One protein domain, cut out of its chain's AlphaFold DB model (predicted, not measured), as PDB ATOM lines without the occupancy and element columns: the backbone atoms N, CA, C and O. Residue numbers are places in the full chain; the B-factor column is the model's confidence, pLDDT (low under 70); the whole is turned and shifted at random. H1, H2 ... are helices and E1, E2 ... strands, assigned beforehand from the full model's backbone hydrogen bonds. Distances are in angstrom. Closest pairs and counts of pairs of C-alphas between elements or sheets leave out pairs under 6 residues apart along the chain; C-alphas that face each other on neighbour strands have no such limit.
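This is residues 2 to 95 of the 95 residues of an uncharacterized protein of Bacteroidetes bacterium ADurb.BinA174 (UniProt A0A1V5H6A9). A single strongly twisted sheet of five antiparallel strands has the helix H1 packed on one face, with the short H2 following it and only grazing the sheet. On the opposite face lie the four-residue H3 and, after it, a long loop, residues 32 to 50, that runs out on the side away from H1. The printed part has 94 residues with three named helices and five named strands, in the order H1 H2 E1 H3 E2 E3 E4 E5; the sheet's order is E1 E2 E3 E4 E5 and the class is mixed, helices and strands. It is compact, with a radius of gyration of the C-alphas of 12.2 A, and rounded, spanning 34 by 31 by 23 A.

In the sheet, E2, residues 51 to 58, E3, residues 64 to 70, E4, residues 74 to 81, and E5, residues 85 to 94, form a meander, each strand the antiparallel neighbour of the one before, and each successive two are a hairpin. E2 and E3 stand at 158 degrees, with N 57 and O 66 at 2.8 A; E3 and E4 at 162 degrees, with N 67 and O 78 at 2.9 A; E4 and E5 at 161 degrees, with N 79 and O 88 at 2.9 A. E1, residues 24 to 27, is the edge strand beside E2, antiparallel at 117 degrees, with N 26 and O 52 at 2.8 A. From edge to edge the strands' lines turn by 110 degrees. H1, residues 2 to 10, is on the sheet at a height of 9.2 A, only just over E3 and E4 with 3 C-alphas on each, slantwise at 40 degrees to E3 on the local plane; the C-alphas of Ile 5 and Ala 70, the closest of H1 and E3, are 7.2 A apart. H2, residues 15 to 19, touches H1 only at the corner, the closest C-alphas being those of His 10 and Thr 18, 4.7 A. H2 only grazes the sheet, with residues 16 to 19. H3, residues 28 to 31, is on the opposite face from H1 at a height of 8.4 A, only just over E2 with 3 C-alphas; the closest C-alphas of H3 and E2 are those of Gly 28 and Lys 51, 5.4 A. Every O i to N i+4 pair of H1 is within hydrogen-bond range; H2 has 0 of 1, with 1 of 2 O i to N i+3 pairs, and H3 is too short for an i+4 pair.

H1 begins at C-alpha 2, (35.462, 32.913, -10.258), and is 12.2 A long; H2 is 7.7 A. E2 is 22.3 A, E3 19.8 A and E4 23.0 A long. E5, 25.1 A, ends at C-alpha 94, (37.529, 44.783, -2.107).

The C-alphas farthest apart are those of Asn 49 and Gly 61, 34.1 A. The printed part has no cut. The link from H3 to E2 is long, 19 residues, with residues 35 to 36 paired antiparallel with 42 to 43; the other links are tight. The mean pLDDT of the printed part is 94.9 and no printed residue is under 70.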
ATOM      1  N   LYS A   2      36.011  33.787 -11.314       91.62
ATOM      2  CA  LYS A   2      35.462  32.913 -10.258       91.62
ATOM      3  C   LYS A   2      36.535  32.244  -9.389       91.62
ATOM      4  O   LYS A   2      36.421  32.288  -8.179       91.62
ATOM      5  N   GLU A   3      37.606  31.725  -9.991       92.69
ATOM      6  CA  GLU A   3      38.735  31.125  -9.251       92.69
ATOM      7  C   GLU A   3      39.367  32.094  -8.241       92.69
ATOM      8  O   GLU A   3      39.499  31.754  -7.075       92.69
ATOM      9  N   LYS A   4      39.653  33.341  -8.646       93.44
ATOM     10  CA  LYS A   4      40.188  34.373  -7.738       93.44
ATOM     11  C   LYS A   4      39.230  34.698  -6.589       93.44
ATOM     12  O   LYS A   4      39.673  34.990  -5.484       93.44
ATOM     13  N   ILE A   5      37.924  34.686  -6.865       95.94
ATOM     14  CA  ILE A   5      36.886  34.901  -5.852       95.94
ATOM     15  C   ILE A   5      36.887  33.731  -4.859       95.94
ATOM     16  O   ILE A   5      36.924  33.973  -3.657       95.94
ATOM     17  N   LEU A   6      36.924  32.487  -5.350       96.19
ATOM     18  CA  LEU A   6      36.999  31.277  -4.523       96.19
ATOM     19  C   LEU A   6      38.247  31.270  -3.635       96.19
ATOM     20  O   LEU A   6      38.120  31.115  -2.427       96.19
ATOM     21  N   GLU A   7      39.428  31.553  -4.192       95.12
ATOM     22  CA  GLU A   7      40.674  31.665  -3.417       95.12
ATOM     23  C   GLU A   7      40.548  32.681  -2.274       95.12
ATOM     24  O   GLU A   7      41.020  32.447  -1.160       95.12
ATOM     25  N   LYS A   8      39.887  33.817  -2.529       95.81
ATOM     26  CA  LYS A   8      39.682  34.844  -1.507       95.81
ATOM     27  C   LYS A   8      38.702  34.398  -0.432       95.81
ATOM     28  O   LYS A   8      38.996  34.605   0.742       95.81
ATOM     29  N   ILE A   9      37.596  33.765  -0.821       95.81
ATOM     30  CA  ILE A   9      36.607  33.186   0.096       95.81
ATOM     31  C   ILE A   9      37.269  32.145   1.008       95.81
ATOM     32  O   ILE A   9      37.133  32.221   2.226       95.81
ATOM     33  N   HIS A  10      38.061  31.232   0.442       96.12
ATOM     34  CA  HIS A  10      38.777  30.194   1.195       96.12
ATOM     35  C   HIS A  10      39.800  30.781   2.176       96.12
ATOM     36  O   HIS A  10      40.078  30.191   3.216       96.12
ATOM     37  N   SER A  11      40.333  31.971   1.883       95.56
ATOM     38  CA  SER A  11      41.289  32.666   2.753       95.56
ATOM     39  C   SER A  11      40.665  33.441   3.923       95.56
ATOM     40  O   SER A  11      41.408  34.009   4.722       95.56
ATOM     41  N   LEU A  12      39.331  33.477   4.054       94.31
ATOM     42  CA  LEU A  12      38.644  34.234   5.116       94.31
ATOM     43  C   LEU A  12      38.748  33.593   6.504       94.31
ATOM     44  O   LEU A  12      38.425  34.245   7.493       94.31
ATOM     45  N   GLY A  13      39.196  32.338   6.588       93.94
ATOM     46  CA  GLY A  13      39.291  31.613   7.856       93.94
ATOM     47  C   GLY A  13      37.944  31.136   8.405       93.94
ATOM     48  O   GLY A  13      37.868  30.819   9.588       93.94
ATOM     49  N   ILE A  14      36.904  31.079   7.563       92.56
ATOM     50  CA  ILE A  14      35.596  30.488   7.884       92.56
ATOM     51  C   ILE A  14      35.589  29.060   7.311       92.56
ATOM     52  O   ILE A  14      35.576  28.927   6.082       92.56
ATOM     53  N   PRO A  15      35.654  28.008   8.151       92.62
ATOM     54  CA  PRO A  15      35.821  26.625   7.694       92.62
ATOM     55  C   PRO A  15      34.766  26.167   6.685       92.62
ATOM     56  O   PRO A  15      35.095  25.561   5.676       92.62
ATOM     57  N   GLU A  16      33.502  26.518   6.890       93.00
ATOM     58  CA  GLU A  16      32.396  26.106   6.025       93.00
ATOM     59  C   GLU A  16      32.536  26.672   4.604       93.00
ATOM     60  O   GLU A  16      32.082  26.070   3.631       93.00
ATOM     61  N   LEU A  17      33.218  27.811   4.451       94.88
ATOM     62  CA  LEU A  17      33.426  28.431   3.148       94.88
ATOM     63  C   LEU A  17      34.519  27.744   2.321       94.88
ATOM     64  O   LEU A  17      34.546  27.937   1.103       94.88
ATOM     65  N   THR A  18      35.410  26.947   2.926       93.75
ATOM     66  CA  THR A  18      36.487  26.264   2.184       93.75
ATOM     67  C   THR A  18      35.968  25.148   1.282       93.75
ATOM     68  O   THR A  18      36.609  24.817   0.289       93.75
ATOM     69  N   GLU A  19      34.773  24.631   1.565       90.94
ATOM     70  CA  GLU A  19      34.120  23.577   0.779       90.94
ATOM     71  C   GLU A  19      33.434  24.109  -0.493       90.94
ATOM     72  O   GLU A  19      32.966  23.343  -1.341       90.94
ATOM     73  N   ILE A  20      33.375  25.434  -0.675       94.88
ATOM     74  CA  ILE A  20      32.760  26.035  -1.858       94.88
ATOM     75  C   ILE A  20      33.645  25.778  -3.078       94.88
ATOM     76  O   ILE A  20      34.750  26.306  -3.191       94.88
ATOM     77  N   THR A  21      33.118  25.031  -4.044       95.06
ATOM     78  CA  THR A  21      33.822  24.690  -5.294       95.06
ATOM     79  C   THR A  21      33.249  25.385  -6.526       95.06
ATOM     80  O   THR A  21      33.860  25.372  -7.594       95.06
ATOM     81  N   SER A  22      32.075  26.010  -6.410       95.56
ATOM     82  CA  SER A  22      31.407  26.662  -7.533       95.56
ATOM     83  C   SER A  22      30.580  27.866  -7.092       95.56
ATOM     84  O   SER A  22      30.195  27.990  -5.933       95.56
ATOM     85  N   LEU A  23      30.338  28.772  -8.040       97.25
ATOM     86  CA  LEU A  23      29.535  29.977  -7.849       97.25
ATOM     87  C   LEU A  23      28.531  30.100  -8.992       97.25
ATOM     88  O   LEU A  23      28.897  29.958 -10.171       97.25
ATOM     89  N   ASN A  24      27.293  30.428  -8.642       97.31
ATOM     90  CA  ASN A  24      26.202  30.681  -9.572       97.31
ATOM     91  C   ASN A  24      26.142  32.162  -9.923       97.31
ATOM     92  O   ASN A  24      26.549  33.003  -9.132       97.31
ATOM     93  N   GLU A  25      25.657  32.484 -11.116       97.62
ATOM     94  CA  GLU A  25      25.330  33.867 -11.457       97.62
ATOM     95  C   GLU A  25      23.906  34.156 -10.975       97.62
ATOM     96  O   GLU A  25      22.974  33.457 -11.366       97.62
ATOM     97  N   LEU A  26      23.763  35.142 -10.097       97.81
ATOM     98  CA  LEU A  26      22.522  35.500  -9.419       97.81
ATOM     99  C   LEU A  26      22.231  36.981  -9.656       97.81
ATOM    100  O   LEU A  26      23.156  37.800  -9.655       97.81
ATOM    101  N   ASP A  27      20.961  37.333  -9.847       98.00
ATOM    102  CA  ASP A  27      20.574  38.741  -9.915       98.00
ATOM    103  C   ASP A  27      20.688  39.377  -8.523       98.00
ATOM    104  O   ASP A  27      20.388  38.753  -7.502       98.00
ATOM    105  N   GLY A  28      21.130  40.633  -8.488       97.69
ATOM    106  CA  GLY A  28      21.349  41.408  -7.274       97.69
ATOM    107  C   GLY A  28      20.110  41.464  -6.399       97.69
ATOM    108  O   GLY A  28      20.222  41.309  -5.192       97.69
ATOM    109  N   SER A  29      18.929  41.544  -7.009       96.69
ATOM    110  CA  SER A  29      17.641  41.529  -6.313       96.69
ATOM    111  C   SER A  29      17.394  40.290  -5.438       96.69
ATOM    112  O   SER A  29      16.564  40.355  -4.535       96.69
ATOM    113  N   PHE A  30      18.104  39.177  -5.660       94.62
ATOM    114  CA  PHE A  30      18.020  37.982  -4.810       94.62
ATOM    115  C   PHE A  30      19.072  37.942  -3.697       94.62
ATOM    116  O   PHE A  30      18.861  37.262  -2.697       94.62
ATOM    117  N   VAL A  31      20.209  38.623  -3.870       95.81
ATOM    118  CA  VAL A  31      21.374  38.517  -2.965       95.81
ATOM    119  C   VAL A  31      21.692  39.810  -2.215       95.81
ATOM    120  O   VAL A  31      22.516  39.813  -1.301       95.81
ATOM    121  N   ASN A  32      21.062  40.922  -2.588       96.62
ATOM    122  CA  ASN A  32      21.202  42.219  -1.943       96.62
ATOM    123  C   ASN A  32      20.311  42.296  -0.703       96.62
ATOM    124  O   ASN A  32      19.268  42.948  -0.679       96.62
ATOM    125  N   MET A  33      20.711  41.574   0.330       94.31
ATOM    126  CA  MET A  33      19.967  41.508   1.578       94.31
ATOM    127  C   MET A  33      20.172  42.792   2.383       94.31
ATOM    128  O   MET A  33      21.290  43.305   2.474       94.31
ATOM    129  N   GLU A  34      19.104  43.309   2.995       96.62
ATOM    130  CA  GLU A  34      19.275  44.274   4.078       96.62
ATOM    131  C   GLU A  34      19.951  43.548   5.239       96.62
ATOM    132  O   GLU A  34      19.457  42.528   5.716       96.62
ATOM    133  N   CYS A  35      21.104  44.052   5.665       97.44
ATOM    134  CA  CYS A  35      21.913  43.410   6.684       97.44
ATOM    135  C   CYS A  35      22.390  44.420   7.719       97.44
ATOM    136  O   CYS A  35      22.572  45.607   7.431       97.44
ATOM    137  N   LYS A  36      22.621  43.933   8.934       98.25
ATOM    138  CA  LYS A  36      23.266  44.694   9.991       98.25
ATOM    139  C   LYS A  36      24.762  44.796   9.709       98.25
ATOM    140  O   LYS A  36      25.451  43.798   9.504       98.25
ATOM    141  N   LEU A  37      25.259  46.021   9.721       96.81
ATOM    142  CA  LEU A  37      26.657  46.366   9.526       96.81
ATOM    143  C   LEU A  37      27.416  46.371  10.868       96.81
ATOM    144  O   LEU A  37      26.804  46.550  11.926       96.81
ATOM    145  N   PRO A  38      28.762  46.302  10.853       92.44
ATOM    146  CA  PRO A  38      29.575  46.342  12.076       92.44
ATOM    147  C   PRO A  38      29.394  47.603  12.936       92.44
ATOM    148  O   PRO A  38      29.677  47.588  14.130       92.44
ATOM    149  N   ASN A  39      28.922  48.706  12.346       93.94
ATOM    150  CA  ASN A  39      28.610  49.941  13.071       93.94
ATOM    151  C   ASN A  39      27.214  49.934  13.730       93.94
ATOM    152  O   ASN A  39      26.819  50.936  14.321       93.94
ATOM    153  N   GLY A  40      26.465  48.833  13.620       93.88
ATOM    154  CA  GLY A  40      25.128  48.659  14.184       93.88
ATOM    155  C   GLY A  40      23.982  49.203  13.327       93.88
ATOM    156  O   GLY A  40      22.831  49.042  13.723       93.88
ATOM    157  N   LEU A  41      24.265  49.829  12.181       96.81
ATOM    158  CA  LEU A  41      23.239  50.271  11.231       96.81
ATOM    159  C   LEU A  41      22.842  49.136  10.288       96.81
ATOM    160  O   LEU A  41      23.648  48.249  10.024       96.81
ATOM    161  N   SER A  42      21.635  49.208   9.732       97.12
ATOM    162  CA  SER A  42      21.195  48.307   8.663       97.12
ATOM    163  C   SER A  42      21.310  48.982   7.302       97.12
ATOM    164  O   SER A  42      20.991  50.167   7.171       97.12
ATOM    165  N   ALA A  43      21.782  48.246   6.298       97.12
ATOM    166  CA  ALA A  43      21.809  48.706   4.915       97.12
ATOM    167  C   ALA A  43      21.861  47.539   3.920       97.12
ATOM    168  O   ALA A  43      22.311  46.438   4.236       97.12
ATOM    169  N   GLN A  44      21.469  47.835   2.684       97.06
ATOM    170  CA  GLN A  44      21.830  47.066   1.496       97.06
ATOM    171  C   GLN A  44      23.134  47.625   0.914       97.06
ATOM    172  O   GLN A  44      23.287  48.842   0.785       97.06
ATOM    173  N   ILE A  45      24.084  46.749   0.583       96.00
ATOM    174  CA  ILE A  45      25.429  47.144   0.114       96.00
ATOM    175  C   ILE A  45      25.723  46.717  -1.331       96.00
ATOM    176  O   ILE A  45      26.792  47.029  -1.867       96.00
ATOM    177  N   LEU A  46      24.799  45.987  -1.956       97.69
ATOM    178  CA  LEU A  46      24.864  45.581  -3.356       97.69
ATOM    179  C   LEU A  46      23.873  46.405  -4.193       97.69
ATOM    180  O   LEU A  46      23.221  47.326  -3.706       97.69
ATOM    181  N   ASP A  47      23.807  46.095  -5.484       97.94
ATOM    182  CA  ASP A  47      22.938  46.748  -6.460       97.94
ATOM    183  C   ASP A  47      21.983  45.718  -7.066       97.94
ATOM    184  O   ASP A  47      22.427  44.765  -7.710       97.94
ATOM    185  N   ASP A  48      20.679  45.927  -6.896       98.19
ATOM    186  CA  ASP A  48      19.634  45.010  -7.371       98.19
ATOM    187  C   ASP A  48      19.669  44.772  -8.885       98.19
ATOM    188  O   ASP A  48      19.210  43.735  -9.362       98.19
ATOM    189  N   ASN A  49      20.231  45.716  -9.647       98.00
ATOM    190  CA  ASN A  49      20.270  45.676 -11.109       98.00
ATOM    191  C   ASN A  49      21.551  45.041 -11.663       98.00
ATOM    192  O   ASN A  49      21.751  45.006 -12.881       98.00
ATOM    193  N   LYS A  50      22.449  44.577 -10.790       98.06
ATOM    194  CA  LYS A  50      23.672  43.877 -11.183       98.06
ATOM    195  C   LYS A  50      23.515  42.379 -11.046       98.06
ATOM    196  O   LYS A  50      22.585  41.879 -10.432       98.06
ATOM    197  N   LYS A  51      24.478  41.666 -11.617       97.94
ATOM    198  CA  LYS A  51      24.651  40.238 -11.400       97.94
ATOM    199  C   LYS A  51      25.864  39.992 -10.528       97.94
ATOM    200  O   LYS A  51      26.886  40.658 -10.691       97.94
ATOM    201  N   TYR A  52      25.745  39.007  -9.657       98.31
ATOM    202  CA  TYR A  52      26.788  38.590  -8.739       98.31
ATOM    203  C   TYR A  52      27.067  37.104  -8.904       98.31
ATOM    204  O   TYR A  52      26.180  36.308  -9.201       98.31
ATOM    205  N   TYR A  53      28.314  36.722  -8.678       98.25
ATOM    206  CA  TYR A  53      28.673  35.348  -8.396       98.25
ATOM    207  C   TYR A  53      28.370  35.044  -6.936       98.25
ATOM    208  O   TYR A  53      28.926  35.683  -6.046       98.25
ATOM    209  N   GLY A  54      27.507  34.067  -6.690       97.38
ATOM    210  CA  GLY A  54      27.077  33.744  -5.343       97.38
ATOM    211  C   GLY A  54      26.733  32.281  -5.127       97.38
ATOM    212  O   GLY A  54      26.576  31.491  -6.063       97.38
ATOM    213  N   THR A  55      26.660  31.930  -3.854       96.81
ATOM    214  CA  THR A  55      26.205  30.637  -3.344       96.81
ATOM    215  C   THR A  55      25.806  30.805  -1.881       96.81
ATOM    216  O   THR A  55      26.147  31.816  -1.263       96.81
ATOM    217  N   GLN A  56      25.121  29.809  -1.327       95.12
ATOM    218  CA  GLN A  56      24.919  29.684   0.112       95.12
ATOM    219  C   GLN A  56      25.625  28.437   0.649       95.12
ATOM    220  O   GLN A  56      25.832  27.475  -0.095       95.12
ATOM    221  N   VAL A  57      25.962  28.463   1.935       94.44
ATOM    222  CA  VAL A  57      26.456  27.318   2.703       94.44
ATOM    223  C   VAL A  57      25.722  27.290   4.036       94.44
ATOM    224  O   VAL A  57      25.667  28.299   4.733       94.44
ATOM    225  N   GLU A  58      25.133  26.151   4.379       92.25
ATOM    226  CA  GLU A  58      24.491  25.955   5.681       92.25
ATOM    227  C   GLU A  58      25.560  25.779   6.766       92.25
ATOM    228  O   GLU A  58      26.558  25.091   6.546       92.25
ATOM    229  N   GLN A  59      25.367  26.397   7.931       90.25
ATOM    230  CA  GLN A  59      26.222  26.134   9.089       90.25
ATOM    231  C   GLN A  59      25.927  24.742   9.658       90.25
ATOM    232  O   GLN A  59      24.770  24.316   9.727       90.25
ATOM    233  N   GLU A  60      26.962  24.035  10.118       84.25
ATOM    234  CA  GLU A  60      26.786  22.705  10.707       84.25
ATOM    235  C   GLU A  60      25.887  22.755  11.954       84.25
ATOM    236  O   GLU A  60      26.172  23.444  12.933       84.25
ATOM    237  N   GLY A  61      24.792  21.988  11.930       77.88
ATOM    238  CA  GLY A  61      23.882  21.837  13.072       77.88
ATOM    239  C   GLY A  61      23.062  23.083  13.432       77.88
ATOM    240  O   GLY A  61      22.448  23.095  14.500       77.88
ATOM    241  N   GLY A  62      23.053  24.114  12.581       75.06
ATOM    242  CA  GLY A  62      22.422  25.406  12.855       75.06
ATOM    243  C   GLY A  62      21.189  25.720  12.001       75.06
ATOM    244  O   GLY A  62      20.893  25.056  11.013       75.06
ATOM    245  N   GLU A  63      20.484  26.790  12.379       87.56
ATOM    246  CA  GLU A  63      19.372  27.391  11.614       87.56
ATOM    247  C   GLU A  63      19.836  28.555  10.713       87.56
ATOM    248  O   GLU A  63      19.020  29.326  10.197       87.56
ATOM    249  N   ARG A  64      21.156  28.730  10.575       94.62
ATOM    250  CA  ARG A  64      21.782  29.859   9.882       94.62
ATOM    251  C   ARG A  64      22.638  29.395   8.709       94.62
ATOM    252  O   ARG A  64      23.128  28.270   8.658       94.62
ATOM    253  N   CYS A  65      22.791  30.290   7.746       95.19
ATOM    254  CA  CYS A  65      23.532  30.090   6.514       95.19
ATOM    255  C   CYS A  65      24.524  31.232   6.318       95.19
ATOM    256  O   CYS A  65      24.245  32.379   6.671       95.19
ATOM    257  N   TYR A  66      25.632  30.923   5.657       96.62
ATOM    258  CA  TYR A  66      26.453  31.919   4.996       96.62
ATOM    259  C   TYR A  66      25.961  32.128   3.567       96.62
ATOM    260  O   TYR A  66      25.837  31.166   2.809       96.62
ATOM    261  N   GLY A  67      25.724  33.376   3.174       96.62
ATOM    262  CA  GLY A  67      25.487  33.747   1.779       96.62
ATOM    263  C   GLY A  67      26.635  34.575   1.237       96.62
ATOM    264  O   GLY A  67      27.119  35.493   1.893       96.62
ATOM    265  N   ILE A  68      27.071  34.251   0.026       97.69
ATOM    266  CA  ILE A  68      28.185  34.911  -0.642       97.69
ATOM    267  C   ILE A  68      27.652  35.614  -1.882       97.69
ATOM    268  O   ILE A  68      26.934  35.007  -2.678       97.69
ATOM    269  N   ALA A  69      28.057  36.865  -2.081       98.12
ATOM    270  CA  ALA A  69      27.817  37.615  -3.305       98.12
ATOM    271  C   ALA A  69      29.074  38.395  -3.701       98.12
ATOM    272  O   ALA A  69      29.610  39.178  -2.918       98.12
ATOM    273  N   ALA A  70      29.555  38.183  -4.922       98.06
ATOM    274  CA  ALA A  70      30.806  38.751  -5.398       98.06
ATOM    275  C   ALA A  70      30.727  39.205  -6.858       98.06
ATOM    276  O   ALA A  70      30.053  38.588  -7.677       98.06
ATOM    277  N   ASP A  71      31.450  40.261  -7.204       96.25
ATOM    278  CA  ASP A  71      31.625  40.741  -8.578       96.25
ATOM    279  C   ASP A  71      33.117  40.986  -8.876       96.25
ATOM    280  O   ASP A  71      33.990  40.335  -8.303       96.25
ATOM    281  N   ASP A  72      33.441  41.860  -9.827       93.44
ATOM    282  CA  ASP A  72      34.821  42.234 -10.169       93.44
ATOM    283  C   ASP A  72      35.455  43.223  -9.189       93.44
ATOM    284  O   ASP A  72      36.649  43.500  -9.297       93.44
ATOM    285  N   LYS A  73      34.683  43.751  -8.239       95.44
ATOM    286  CA  LYS A  73      35.088  44.818  -7.322       95.44
ATOM    287  C   LYS A  73      35.062  44.384  -5.874       95.44
ATOM    288  O   LYS A  73      35.804  44.957  -5.074       95.44
ATOM    289  N   GLN A  74      34.199  43.442  -5.514       96.75
ATOM    290  CA  GLN A  74      33.986  43.098  -4.117       96.75
ATOM    291  C   GLN A  74      33.499  41.671  -3.882       96.75
ATOM    292  O   GLN A  74      32.970  41.014  -4.775       96.75
ATOM    293  N   ILE A  75      33.649  41.233  -2.633       97.88
ATOM    294  CA  ILE A  75      33.042  40.033  -2.055       97.88
ATOM    295  C   ILE A  75      32.318  40.463  -0.783       97.88
ATOM    296  O   ILE A  75      32.953  41.005   0.123       97.88
ATOM    297  N   ALA A  76      31.018  40.214  -0.712       97.88
ATOM    298  CA  ALA A  76      30.218  40.319   0.497       97.88
ATOM    299  C   ALA A  76      29.885  38.912   1.001       97.88
ATOM    300  O   ALA A  76      29.494  38.040   0.218       97.88
ATOM    301  N   VAL A  77      30.051  38.705   2.303       97.56
ATOM    302  CA  VAL A  77      29.620  37.494   2.997       97.56
ATOM    303  C   VAL A  77      28.651  37.900   4.092       97.56
ATOM    304  O   VAL A  77      28.976  38.729   4.947       97.56
ATOM    305  N   TYR A  78      27.472  37.298   4.050       97.44
ATOM    306  CA  TYR A  78      26.411  37.472   5.024       97.44
ATOM    307  C   TYR A  78      26.278  36.218   5.869       97.44
ATOM    308  O   TYR A  78      26.478  35.115   5.368       97.44
ATOM    309  N   GLU A  79      25.870  36.388   7.116       96.88
ATOM    310  CA  GLU A  79      25.317  35.322   7.938       96.88
ATOM    311  C   GLU A  79      23.851  35.642   8.227       96.88
ATOM    312  O   GLU A  79      23.542  36.749   8.663       96.88
ATOM    313  N   TYR A  80      22.938  34.703   8.000       96.69
ATOM    314  CA  TYR A  80      21.502  34.927   8.184       96.69
ATOM    315  C   TYR A  80      20.767  33.649   8.580       96.69
ATOM    316  O   TYR A  80      21.227  32.546   8.303       96.69
ATOM    317  N   GLY A  81      19.606  33.791   9.217       95.44
ATOM    318  CA  GLY A  81      18.700  32.686   9.527       95.44
ATOM    319  C   GLY A  81      17.857  32.240   8.330       95.44
ATOM    320  O   GLY A  81      17.902  32.830   7.250       95.44
ATOM    321  N   CYS A  82      17.033  31.212   8.529       87.94
ATOM    322  CA  CYS A  82      16.085  30.707   7.532       87.94
ATOM    323  C   CYS A  82      15.343  31.824   6.772       87.94
ATOM    324  O   CYS A  82      14.791  32.744   7.370       87.94
ATOM    325  N   ASN A  83      15.285  31.713   5.441       86.06
ATOM    326  CA  ASN A  83      14.707  32.719   4.533       86.06
ATOM    327  C   ASN A  83      15.399  34.095   4.551       86.06
ATOM    328  O   ASN A  83      14.814  35.077   4.102       86.06
ATOM    329  N   GLY A  84      16.634  34.177   5.047       88.81
ATOM    330  CA  GLY A  84      17.419  35.404   5.007       88.81
ATOM    331  C   GLY A  84      17.129  36.399   6.128       88.81
ATOM    332  O   GLY A  84      17.482  37.571   6.014       88.81
ATOM    333  N   ILE A  85      16.477  35.949   7.200       92.94
ATOM    334  CA  ILE A  85      16.161  36.786   8.362       92.94
ATOM    335  C   ILE A  85      17.414  37.092   9.189       92.94
ATOM    336  O   ILE A  85      18.360  36.304   9.204       92.94
ATOM    337  N   ASP A  86      17.401  38.213   9.913       95.19
ATOM    338  CA  ASP A  86      18.478  38.616  10.830       95.19
ATOM    339  C   ASP A  86      19.874  38.535  10.187       95.19
ATOM    340  O   ASP A  86      20.814  37.950  10.744       95.19
ATOM    341  N   ALA A  87      19.971  39.073   8.968       97.25
ATOM    342  CA  ALA A  87      21.196  39.072   8.191       97.25
ATOM    343  C   ALA A  87      22.230  40.030   8.786       97.25
ATOM    344  O   ALA A  87      21.947  41.200   9.055       97.25
ATOM    345  N   GLU A  88      23.458  39.552   8.935       97.81
ATOM    346  CA  GLU A  88      24.607  40.324   9.394       97.81
ATOM    347  C   GLU A  88      25.724  40.255   8.353       97.81
ATOM    348  O   GLU A  88      25.996  39.201   7.774       97.81
ATOM    349  N   LEU A  89      26.379  41.387   8.095       97.69
ATOM    350  CA  LEU A  89      27.547  41.438   7.224       97.69
ATOM    351  C   LEU A  89      28.786  40.999   8.006       97.69
ATOM    352  O   LEU A  89      29.313  41.766   8.815       97.69
ATOM    353  N   ILE A  90      29.280  39.793   7.732       96.00
ATOM    354  CA  ILE A  90      30.432  39.226   8.447       96.00
ATOM    355  C   ILE A  90      31.766  39.517   7.756       96.00
ATOM    356  O   ILE A  90      32.798  39.618   8.417       96.00
ATOM    357  N   ALA A  91      31.763  39.698   6.432       96.12
ATOM    358  CA  ALA A  91      32.950  40.100   5.686       96.12
ATOM    359  C   ALA A  91      32.585  40.934   4.458       96.12
ATOM    360  O   ALA A  91      31.648  40.620   3.724       96.12
ATOM    361  N   TRP A  92      33.378  41.975   4.201       96.44
ATOM    362  CA  TRP A  92      33.299  42.751   2.970       96.44
ATOM    363  C   TRP A  92      34.702  43.084   2.482       96.44
ATOM    364  O   TRP A  92      35.450  43.823   3.123       96.44
ATOM    365  N   LEU A  93      35.075  42.487   1.356       95.25
ATOM    366  CA  LEU A  93      36.397  42.624   0.768       95.25
ATOM    367  C   LEU A  93      36.295  43.364  -0.545       95.25
ATOM    368  O   LEU A  93      35.391  43.122  -1.339       95.25
ATOM    369  N   LYS A  94      37.288  44.209  -0.793       94.50
ATOM    370  CA  LYS A  94      37.529  44.783  -2.107       94.50
ATOM    371  C   LYS A  94      38.489  43.881  -2.888       94.50
ATOM    372  O   LYS A  94      39.461  43.390  -2.306       94.50
ATOM    373  N   LEU A  95      38.205  43.671  -4.170       87.75
ATOM    374  CA  LEU A  95      39.031  42.907  -5.112       87.75
ATOM    375  C   LEU A  95      39.977  43.801  -5.922       87.75
ATOM    376  O   LEU A  95      39.665  45.001  -6.111       87.75
TER     377      LEU A  95